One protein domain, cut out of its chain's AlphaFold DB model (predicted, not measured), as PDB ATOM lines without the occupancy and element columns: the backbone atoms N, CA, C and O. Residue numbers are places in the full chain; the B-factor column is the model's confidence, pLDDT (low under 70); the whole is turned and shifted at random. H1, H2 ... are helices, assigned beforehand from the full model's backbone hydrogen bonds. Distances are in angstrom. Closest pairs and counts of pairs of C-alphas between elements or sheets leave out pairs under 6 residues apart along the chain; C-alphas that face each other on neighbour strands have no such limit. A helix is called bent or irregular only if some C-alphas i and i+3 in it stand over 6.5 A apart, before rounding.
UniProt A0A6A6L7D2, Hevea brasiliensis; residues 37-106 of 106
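Overview. This is residues 37 to 106 of the 106 residues of a protein of Hevea brasiliensis (UniProt A0A6A6L7D2). One long helix, H2, makes most of the length, with the short helix H1 folded back beside its first part as a helical hairpin and the small helix H3 near its other end. Beyond H3 a free tail, residues 101 to 106, sticks out and adds to the length. The printed part has 70 residues with three named helices, in the order H1, H2, H3, and no named strand; its class is all helix. It is extended, with a radius of gyration of the C-alphas of 18.5 A and spans of 63 by 20 by 18 A.

Along the chain. H1 is residues 43 to 52, 15.5 A from first to last C-alpha, and begins with C-alpha 43 at (-32.619, 48.816, -15.624). It is only just irregular: C-alphas 44 and 47 are 6.8 A apart. H2 is residues 58 to 88, 42.5 A long, from C-alpha 58 at (-39.156, 62.218, -20.870). It has a kink of 65 degrees near residue 82 and is irregular, with C-alphas 84 and 87 9.7 A apart. H3 is residues 94 to 100, 10.2 A long, and ends with C-alpha 100 at (-53.024, 34.087, 11.177).

Arrangement. H1 and H2 form a helical hairpin. They touch, H2 with residues 59 to 63 alone; the closest C-alphas, those of Arg 50 and Met 59, are 6.0 A apart. They run opposite ways at a tilt of 35.1 degrees, only just steep. H2 and H3 are close but not clearly touching, their closest C-alphas, of Phe 85 and Asn 96, being 7.4 A apart. They run the same way at a shallow tilt of 25 degrees. H1 and H3 are apart. In H3 every O i to N i+4 pair is within hydrogen-bond range; in H1 4 of 6 are, and in H2 25 of 27.

Size, cuts and confidence. The two C-alphas farthest apart, those of Lys 55 and Asp 106, are 63.3 A apart. The printed part has no cut, and both links, H1 to H2 and H2 to H3, are tight. Residues 101 to 106 stand free, and Asp 106 is the chain's last residue. The mean pLDDT of the printed part is 83.5, and residues 99 to 106 are under 70.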
ATOM      1  N   VAL A  37     -31.968  44.861  -5.080       89.12
ATOM      2  CA  VAL A  37     -31.510  45.125  -6.455       89.12
ATOM      3  C   VAL A  37     -32.429  44.449  -7.474       89.12
ATOM      4  O   VAL A  37     -32.812  45.076  -8.464       89.12
ATOM      5  N   THR A  38     -32.833  43.203  -7.223       89.69
ATOM      6  CA  THR A  38     -33.775  42.470  -8.077       89.69
ATOM      7  C   THR A  38     -35.177  43.081  -8.028       89.69
ATOM      8  O   THR A  38     -35.789  43.263  -9.080       89.69
ATOM      9  N   GLY A  39     -35.668  43.472  -6.848       87.06
ATOM     10  CA  GLY A  39     -36.973  44.129  -6.691       87.06
ATOM     11  C   GLY A  39     -37.080  45.473  -7.426       87.06
ATOM     12  O   GLY A  39     -38.169  45.860  -7.853       87.06
ATOM     13  N   LEU A  40     -35.948  46.156  -7.632       85.31
ATOM     14  CA  LEU A  40     -35.817  47.389  -8.419       85.31
ATOM     15  C   LEU A  40     -35.216  47.138  -9.818       85.31
ATOM     16  O   LEU A  40     -34.611  48.025 -10.422       85.31
ATOM     17  N   GLY A  41     -35.390  45.935 -10.370       85.38
ATOM     18  CA  GLY A  41     -34.816  45.484 -11.641       85.38
ATOM     19  C   GLY A  41     -35.398  46.110 -12.920       85.38
ATOM     20  O   GLY A  41     -35.628  45.400 -13.892       85.38
ATOM     21  N   PHE A  42     -35.628  47.424 -12.978       82.88
ATOM     22  CA  PHE A  42     -36.137  48.107 -14.183       82.88
ATOM     23  C   PHE A  42     -35.039  48.503 -15.190       82.88
ATOM     24  O   PHE A  42     -35.345  48.931 -16.304       82.88
ATOM     25  N   HIS A  43     -33.760  48.350 -14.828       84.75
ATOM     26  CA  HIS A  43     -32.619  48.816 -15.624       84.75
ATOM     27  C   HIS A  43     -32.545  48.190 -17.027       84.75
ATOM     28  O   HIS A  43     -32.236  48.892 -17.985       84.75
ATOM     29  N   VAL A  44     -32.885  46.906 -17.177       87.50
ATOM     30  CA  VAL A  44     -32.871  46.225 -18.486       87.50
ATOM     31  C   VAL A  44     -33.937  46.761 -19.442       87.50
ATOM     32  O   VAL A  44     -33.749  46.754 -20.656       87.50
ATOM     33  N   ASN A  45     -35.034  47.290 -18.899       86.56
ATOM     34  CA  ASN A  45     -36.181  47.754 -19.675       86.56
ATOM     35  C   ASN A  45     -36.077  49.235 -20.064       86.56
ATOM     36  O   ASN A  45     -36.853  49.708 -20.895       86.56
ATOM     37  N   VAL A  46     -35.115  49.983 -19.508       87.00
ATOM     38  CA  VAL A  46     -34.990  51.429 -19.759       87.00
ATOM     39  C   VAL A  46     -34.667  51.741 -21.222       87.00
ATOM     40  O   VAL A  46     -35.139  52.740 -21.760       87.00
ATOM     41  N   HIS A  47     -33.884  50.884 -21.883       85.38
ATOM     42  CA  HIS A  47     -33.489  51.079 -23.276       85.38
ATOM     43  C   HIS A  47     -34.663  50.854 -24.245       85.38
ATOM     44  O   HIS A  47     -34.948  51.780 -25.006       85.38
ATOM     45  N   PRO A  48     -35.397  49.721 -24.182       87.69
ATOM     46  CA  PRO A  48     -36.609  49.521 -24.980       87.69
ATOM     47  C   PRO A  48     -37.696  50.567 -24.718       87.69
ATOM     48  O   PRO A  48     -38.246  51.141 -25.648       87.69
ATOM     49  N   MET A  49     -37.984  50.906 -23.459       86.00
ATOM     50  CA  MET A  49     -39.008  51.922 -23.186       86.00
ATOM     51  C   MET A  49     -38.616  53.296 -23.759       86.00
ATOM     52  O   MET A  49     -39.482  54.089 -24.120       86.00
ATOM     53  N   ARG A  50     -37.310  53.592 -23.862       86.25
ATOM     54  CA  ARG A  50     -36.808  54.853 -24.421       86.25
ATOM     55  C   ARG A  50     -36.954  54.908 -25.935       86.25
ATOM     56  O   ARG A  50     -37.156  56.007 -26.445       86.25
ATOM     57  N   SER A  51     -36.845  53.778 -26.631       86.81
ATOM     58  CA  SER A  51     -37.057  53.731 -28.081       86.81
ATOM     59  C   SER A  51     -38.526  53.905 -28.463       86.81
ATOM     60  O   SER A  51     -38.799  54.499 -29.498       86.81
ATOM     61  N   GLU A  52     -39.452  53.460 -27.609       88.44
ATOM     62  CA  GLU A  52     -40.902  53.569 -27.846       88.44
ATOM     63  C   GLU A  52     -41.501  54.928 -27.430       88.44
ATOM     64  O   GLU A  52     -42.625  55.274 -27.800       88.44
ATOM     65  N   LEU A  53     -40.774  55.732 -26.649       86.50
ATOM     66  CA  LEU A  53     -41.225  57.059 -26.233       86.50
ATOM     67  C   LEU A  53     -41.151  58.056 -27.393       86.50
ATOM     68  O   LEU A  53     -40.084  58.303 -27.950       86.50
ATOM     69  N   GLY A  54     -42.258  58.759 -27.653       84.88
ATOM     70  CA  GLY A  54     -42.293  59.843 -28.643       84.88
ATOM     71  C   GLY A  54     -41.299  60.979 -28.354       84.88
ATOM     72  O   GLY A  54     -40.864  61.674 -29.270       84.88
ATOM     73  N   LYS A  55     -40.901  61.156 -27.087       89.12
ATOM     74  CA  LYS A  55     -39.824  62.059 -26.657       89.12
ATOM     75  C   LYS A  55     -38.855  61.313 -25.732       89.12
ATOM     76  O   LYS A  55     -39.142  61.154 -24.547       89.12
ATOM     77  N   PRO A  56     -37.664  60.919 -26.215       82.06
ATOM     78  CA  PRO A  56     -36.693  60.161 -25.421       82.06
ATOM     79  C   PRO A  56     -36.184  60.875 -24.157       82.06
ATOM     80  O   PRO A  56     -35.626  60.226 -23.275       82.06
ATOM     81  N   TYR A  57     -36.337  62.202 -24.077       81.69
ATOM     82  CA  TYR A  57     -35.970  63.008 -22.908       81.69
ATOM     83  C   TYR A  57     -36.885  62.748 -21.697       81.69
ATOM     84  O   TYR A  57     -36.413  62.758 -20.559       81.69
ATOM     85  N   ASP A  58     -38.159  62.418 -21.933       87.62
ATOM     86  CA  ASP A  58     -39.156  62.218 -20.870       87.62
ATOM     87  C   ASP A  58     -38.916  60.922 -20.075       87.62
ATOM     88  O   ASP A  58     -39.378  60.784 -18.941       87.62
ATOM     89  N   MET A  59     -38.109  60.002 -20.623       89.50
ATOM     90  CA  MET A  59     -37.705  58.758 -19.964       89.50
ATOM     91  C   MET A  59     -37.096  58.994 -18.577       89.50
ATOM     92  O   MET A  59     -37.372  58.243 -17.646       89.50
ATOM     93  N   ASN A  60     -36.268  60.029 -18.408       86.12
ATOM     94  CA  ASN A  60     -35.583  60.261 -17.133       86.12
ATOM     95  C   ASN A  60     -36.582  60.648 -16.030       86.12
ATOM     96  O   ASN A  60     -36.533  60.117 -14.920       86.12
ATOM     97  N   SER A  61     -37.540  61.516 -16.359       89.06
ATOM     98  CA  SER A  61     -38.628  61.894 -15.453       89.06
ATOM     99  C   SER A  61     -39.514  60.697 -15.115       89.06
ATOM    100  O   SER A  61     -39.786  60.456 -13.939       89.06
ATOM    101  N   ALA A  62     -39.900  59.907 -16.121       89.12
ATOM    102  CA  ALA A  62     -40.703  58.705 -15.922       89.12
ATOM    103  C   ALA A  62     -39.993  57.687 -15.013       89.12
ATOM    104  O   ALA A  62     -40.576  57.220 -14.038       89.12
ATOM    105  N   ALA A  63     -38.710  57.405 -15.264       89.19
ATOM    106  CA  ALA A  63     -37.917  56.487 -14.450       89.19
ATOM    107  C   ALA A  63     -37.804  56.954 -12.990       89.19
ATOM    108  O   ALA A  63     -37.961  56.149 -12.072       89.19
ATOM    109  N   ARG A  64     -37.582  58.254 -12.756       90.38
ATOM    110  CA  ARG A  64     -37.515  58.829 -11.402       90.38
ATOM    111  C   ARG A  64     -38.833  58.697 -10.648       90.38
ATOM    112  O   ARG A  64     -38.821  58.307  -9.485       90.38
ATOM    113  N   ILE A  65     -39.954  59.006 -11.300       92.19
ATOM    114  CA  ILE A  65     -41.284  58.901 -10.687       92.19
ATOM    115  C   ILE A  65     -41.588  57.439 -10.344       92.19
ATOM    116  O   ILE A  65     -41.951  57.147  -9.206       92.19
ATOM    117  N   SER A  66     -41.364  56.515 -11.283       90.94
ATOM    118  CA  SER A  66     -41.554  55.077 -11.056       90.94
ATOM    119  C   SER A  66     -40.683  54.551  -9.916       90.94
ATOM    120  O   SER A  66     -41.150  53.755  -9.106       90.94
ATOM    121  N   LEU A  67     -39.440  55.029  -9.806       91.19
ATOM    122  CA  LEU A  67     -38.530  54.674  -8.720       91.19
ATOM    123  C   LEU A  67     -39.054  55.169  -7.367       91.19
ATOM    124  O   LEU A  67     -39.093  54.390  -6.419       91.19
ATOM    125  N   ILE A  68     -39.495  56.429  -7.271       94.19
ATOM    126  CA  ILE A  68     -40.059  56.986  -6.029       94.19
ATOM    127  C   ILE A  68     -41.295  56.192  -5.599       94.19
ATOM    128  O   ILE A  68     -41.405  55.813  -4.433       94.19
ATOM    129  N   ILE A  69     -42.201  55.906  -6.538       94.31
ATOM    130  CA  ILE A  69     -43.412  55.119  -6.273       94.31
ATOM    131  C   ILE A  69     -43.042  53.701  -5.819       94.31
ATOM    132  O   ILE A  69     -43.561  53.233  -4.809       94.31
ATOM    133  N   GLY A  70     -42.113  53.036  -6.511       92.19
ATOM    134  CA  GLY A  70     -41.661  51.689  -6.161       92.19
ATOM    135  C   GLY A  70     -41.034  51.621  -4.768       92.19
ATOM    136  O   GLY A  70     -41.400  50.756  -3.973       92.19
ATOM    137  N   ILE A  71     -40.154  52.571  -4.431       92.69
ATOM    138  CA  ILE A  71     -39.566  52.672  -3.088       92.69
ATOM    139  C   ILE A  71     -40.652  52.899  -2.035       92.69
ATOM    140  O   ILE A  71     -40.637  52.227  -1.007       92.69
ATOM    141  N   ALA A  72     -41.601  53.806  -2.281       94.94
ATOM    142  CA  ALA A  72     -42.677  54.089  -1.335       94.94
ATOM    143  C   ALA A  72     -43.553  52.852  -1.072       94.94
ATOM    144  O   ALA A  72     -43.883  52.569   0.079       94.94
ATOM    145  N   ILE A  73     -43.886  52.094  -2.120       94.12
ATOM    146  CA  ILE A  73     -44.672  50.860  -2.008       94.12
ATOM    147  C   ILE A  73     -43.893  49.792  -1.235       94.12
ATOM    148  O   ILE A  73     -44.418  49.258  -0.259       94.12
ATOM    149  N   TYR A  74     -42.643  49.507  -1.611       91.62
ATOM    150  CA  TYR A  74     -41.836  48.505  -0.906       91.62
ATOM    151  C   TYR A  74     -41.591  48.882   0.554       91.62
ATOM    152  O   TYR A  74     -41.683  48.024   1.433       91.62
ATOM    153  N   PHE A  75     -41.348  50.165   0.829       91.12
ATOM    154  CA  PHE A  75     -41.220  50.664   2.191       91.12
ATOM    155  C   PHE A  75     -42.512  50.459   2.984       91.12
ATOM    156  O   PHE A  75     -42.459  49.944   4.096       91.12
ATOM    157  N   ALA A  76     -43.673  50.803   2.419       91.56
ATOM    158  CA  ALA A  76     -44.958  50.611   3.086       91.56
ATOM    159  C   ALA A  76     -45.233  49.128   3.384       91.56
ATOM    160  O   ALA A  76     -45.628  48.797   4.502       91.56
ATOM    161  N   ILE A  77     -44.978  48.233   2.421       90.81
ATOM    162  CA  ILE A  77     -45.152  46.784   2.598       90.81
ATOM    163  C   ILE A  77     -44.239  46.266   3.715       90.81
ATOM    164  O   ILE A  77     -44.722  45.604   4.631       90.81
ATOM    165  N   GLY A  78     -42.946  46.603   3.682       88.62
ATOM    166  CA  GLY A  78     -41.990  46.182   4.709       88.62
ATOM    167  C   GLY A  78     -42.314  46.758   6.090       88.62
ATOM    168  O   GLY A  78     -42.311  46.029   7.081       88.62
ATOM    169  N   PHE A  79     -42.669  48.042   6.161       88.06
ATOM    170  CA  PHE A  79     -43.017  48.729   7.404       88.06
ATOM    171  C   PHE A  79     -44.258  48.122   8.065       88.06
ATOM    172  O   PHE A  79     -44.214  47.727   9.232       88.06
ATOM    173  N   PHE A  80     -45.363  48.002   7.326       87.88
ATOM    174  CA  PHE A  80     -46.588  47.420   7.873       87.88
ATOM    175  C   PHE A  80     -46.460  45.918   8.114       87.88
ATOM    176  O   PHE A  80     -47.044  45.418   9.076       87.88
ATOM    177  N   GLY A  81     -45.682  45.216   7.291       87.00
ATOM    178  CA  GLY A  81     -45.361  43.811   7.501       87.00
ATOM    179  C   GLY A  81     -44.624  43.578   8.813       87.00
ATOM    180  O   GLY A  81     -45.040  42.737   9.610       87.00
ATOM    181  N   TYR A  82     -43.590  44.377   9.091       86.12
ATOM    182  CA  TYR A  82     -42.834  44.270  10.338       86.12
ATOM    183  C   TYR A  82     -43.676  44.648  11.553       86.12
ATOM    184  O   TYR A  82     -43.613  43.980  12.581       86.12
ATOM    185  N   LEU A  83     -44.529  45.668  11.444       85.25
ATOM    186  CA  LEU A  83     -45.444  46.011  12.533       85.25
ATOM    187  C   LEU A  83     -46.437  44.890  12.861       85.25
ATOM    188  O   LEU A  83     -46.833  44.767  14.022       85.25
ATOM    189  N   LEU A  84     -46.847  44.106  11.859       83.81
ATOM    190  CA  LEU A  84     -47.840  43.046  12.017       83.81
ATOM    191  C   LEU A  84     -47.236  41.723  12.508       83.81
ATOM    192  O   LEU A  84     -47.859  41.051  13.324       83.81
ATOM    193  N   PHE A  85     -46.041  41.362  12.034       84.12
ATOM    194  CA  PHE A  85     -45.446  40.037  12.271       84.12
ATOM    195  C   PHE A  85     -44.095  40.069  13.009       84.12
ATOM    196  O   PHE A  85     -43.628  39.029  13.473       84.12
ATOM    197  N   GLY A  86     -43.468  41.241  13.148       84.56
ATOM    198  CA  GLY A  86     -42.172  41.418  13.811       84.56
ATOM    199  C   GLY A  86     -41.079  40.529  13.233       84.56
ATOM    200  O   GLY A  86     -40.932  40.403  12.021       84.56
ATOM    201  N   ASP A  87     -40.333  39.868  14.116       82.56
ATOM    202  CA  ASP A  87     -39.237  38.973  13.730       82.56
ATOM    203  C   ASP A  87     -39.720  37.615  13.169       82.56
ATOM    204  O   ASP A  87     -38.902  36.788  12.777       82.56
ATOM    205  N   SER A  88     -41.035  37.364  13.106       84.50
ATOM    206  CA  SER A  88     -41.620  36.133  12.539       84.50
ATOM    207  C   SER A  88     -42.033  36.265  11.066       84.50
ATOM    208  O   SER A  88     -42.764  35.413  10.558       84.50
ATOM    209  N   ILE A  89     -41.606  37.325  10.369       86.81
ATOM    210  CA  ILE A  89     -41.850  37.489   8.927       86.81
ATOM    211  C   ILE A  89     -41.174  36.358   8.141       86.81
ATOM    212  O   ILE A  89     -39.969  36.135   8.260       86.81
ATOM    213  N   MET A  90     -41.946  35.678   7.295       88.12
ATOM    214  CA  MET A  90     -41.417  34.755   6.297       88.12
ATOM    215  C   MET A  90     -40.883  35.513   5.066       88.12
ATOM    216  O   MET A  90     -41.332  36.624   4.785       88.12
ATOM    217  N   PRO A  91     -39.989  34.895   4.265       85.69
ATOM    218  CA  PRO A  91     -39.532  35.469   2.994       85.69
ATOM    219  C   PRO A  91     -40.678  35.835   2.037       85.69
ATOM    220  O   PRO A  91     -40.584  36.820   1.312       85.69
ATOM    221  N   ASP A  92     -41.763  35.056   2.065       88.38
ATOM    222  CA  ASP A  92     -43.052  35.422   1.486       88.38
ATOM    223  C   ASP A  92     -44.009  35.841   2.609       88.38
ATOM    224  O   ASP A  92     -44.502  35.012   3.380       88.38
ATOM    225  N   ILE A  93     -44.273  37.143   2.689       87.12
ATOM    226  CA  ILE A  93     -45.126  37.743   3.716       87.12
ATOM    227  C   ILE A  93     -46.590  37.290   3.622       87.12
ATOM    228  O   ILE A  93     -47.306  37.332   4.623       87.12
ATOM    229  N   LEU A  94     -47.069  36.846   2.455       89.06
ATOM    230  CA  LEU A  94     -48.464  36.420   2.307       89.06
ATOM    231  C   LEU A  94     -48.749  35.140   3.102       89.06
ATOM    232  O   LEU A  94     -49.844  34.980   3.642       89.06
ATOM    233  N   VAL A  95     -47.736  34.289   3.284       88.69
ATOM    234  CA  VAL A  95     -47.818  33.079   4.116       88.69
ATOM    235  C   VAL A  95     -48.088  33.415   5.588       88.69
ATOM    236  O   VAL A  95     -48.748  32.649   6.293       88.69
ATOM    237  N   ASN A  96     -47.620  34.568   6.078       85.25
ATOM    238  CA  ASN A  96     -47.906  35.004   7.445       85.25
ATOM    239  C   ASN A  96     -49.388  35.343   7.662       85.25
ATOM    240  O   ASN A  96     -49.883  35.195   8.779       85.25
ATOM    241  N   PHE A  97     -50.097  35.789   6.621       83.25
ATOM    242  CA  PHE A  97     -51.530  36.064   6.713       83.25
ATOM    243  C   PHE A  97     -52.352  34.776   6.752       83.25
ATOM    244  O   PHE A  97     -53.264  34.698   7.569       83.25
ATOM    245  N   ASP A  98     -51.980  33.773   5.954       79.25
ATOM    246  CA  ASP A  98     -52.649  32.464   5.908       79.25
ATOM    247  C   ASP A  98     -52.596  31.748   7.270       79.25
ATOM    248  O   ASP A  98     -53.606  31.287   7.796       79.25
ATOM    249  N   ARG A  99     -51.433  31.792   7.934       63.62
ATOM    250  CA  ARG A  99     -51.250  31.244   9.291       63.62
ATOM    251  C   ARG A  99     -52.013  31.986  10.388       63.62
ATOM    252  O   ARG A  99     -52.256  31.417  11.446       63.62
ATOM    253  N   ASN A 100     -52.333  33.262  10.183       57.53
ATOM    254  CA  ASN A 100     -53.024  34.087  11.177       57.53
ATOM    255  C   ASN A 100     -54.553  34.096  10.976       57.53
ATOM    256  O   ASN A 100     -55.270  34.652  11.808       57.53
ATOM    257  N   SER A 101     -55.059  33.504   9.886       55.81
ATOM    258  CA  SER A 101     -56.494  33.256   9.671       55.81
ATOM    259  C   SER A 101     -57.035  32.055  10.447       55.81
ATOM    260  O   SER A 101     -58.246  31.975  10.642       55.81
ATOM    261  N   ASP A 102     -56.167  31.179  10.956       51.44
ATOM    262  CA  ASP A 102     -56.551  30.080  11.843       51.44
ATOM    263  C   ASP A 102     -56.754  30.599  13.276       51.44
ATOM    264  O   ASP A 102     -55.996  30.307  14.200       51.44
ATOM    265  N   THR A 103     -57.792  31.409  13.485       50.91
ATOM    266  CA  THR A 103     -58.370  31.572  14.821       50.91
ATOM    267  C   THR A 103     -59.082  30.268  15.185       50.91
ATOM    268  O   THR A 103     -60.038  29.919  14.484       50.91
ATOM    269  N   PRO A 104     -58.690  29.553  16.259       46.16
ATOM    270  CA  PRO A 104     -59.503  28.466  16.778       46.16
ATOM    271  C   PRO A 104     -60.851  29.058  17.184       46.16
ATOM    272  O   PRO A 104     -60.915  29.984  17.992       46.16
ATOM    273  N   THR A 105     -61.917  28.570  16.564       48.34
ATOM    274  CA  THR A 105     -63.257  28.724  17.116       48.34
ATOM    275  C   THR A 105     -63.419  27.607  18.130       48.34
ATOM    276  O   THR A 105     -63.694  26.481  17.742       48.34
ATOM    277  N   ASP A 106     -63.162  27.931  19.394       36.03
ATOM    278  CA  ASP A 106     -63.762  27.297  20.575       36.03
ATOM    279  C   ASP A 106     -63.785  28.313  21.728       36.03
ATOM    280  O   ASP A 106     -62.712  28.863  22.073       36.03
TER     281      ASP A 106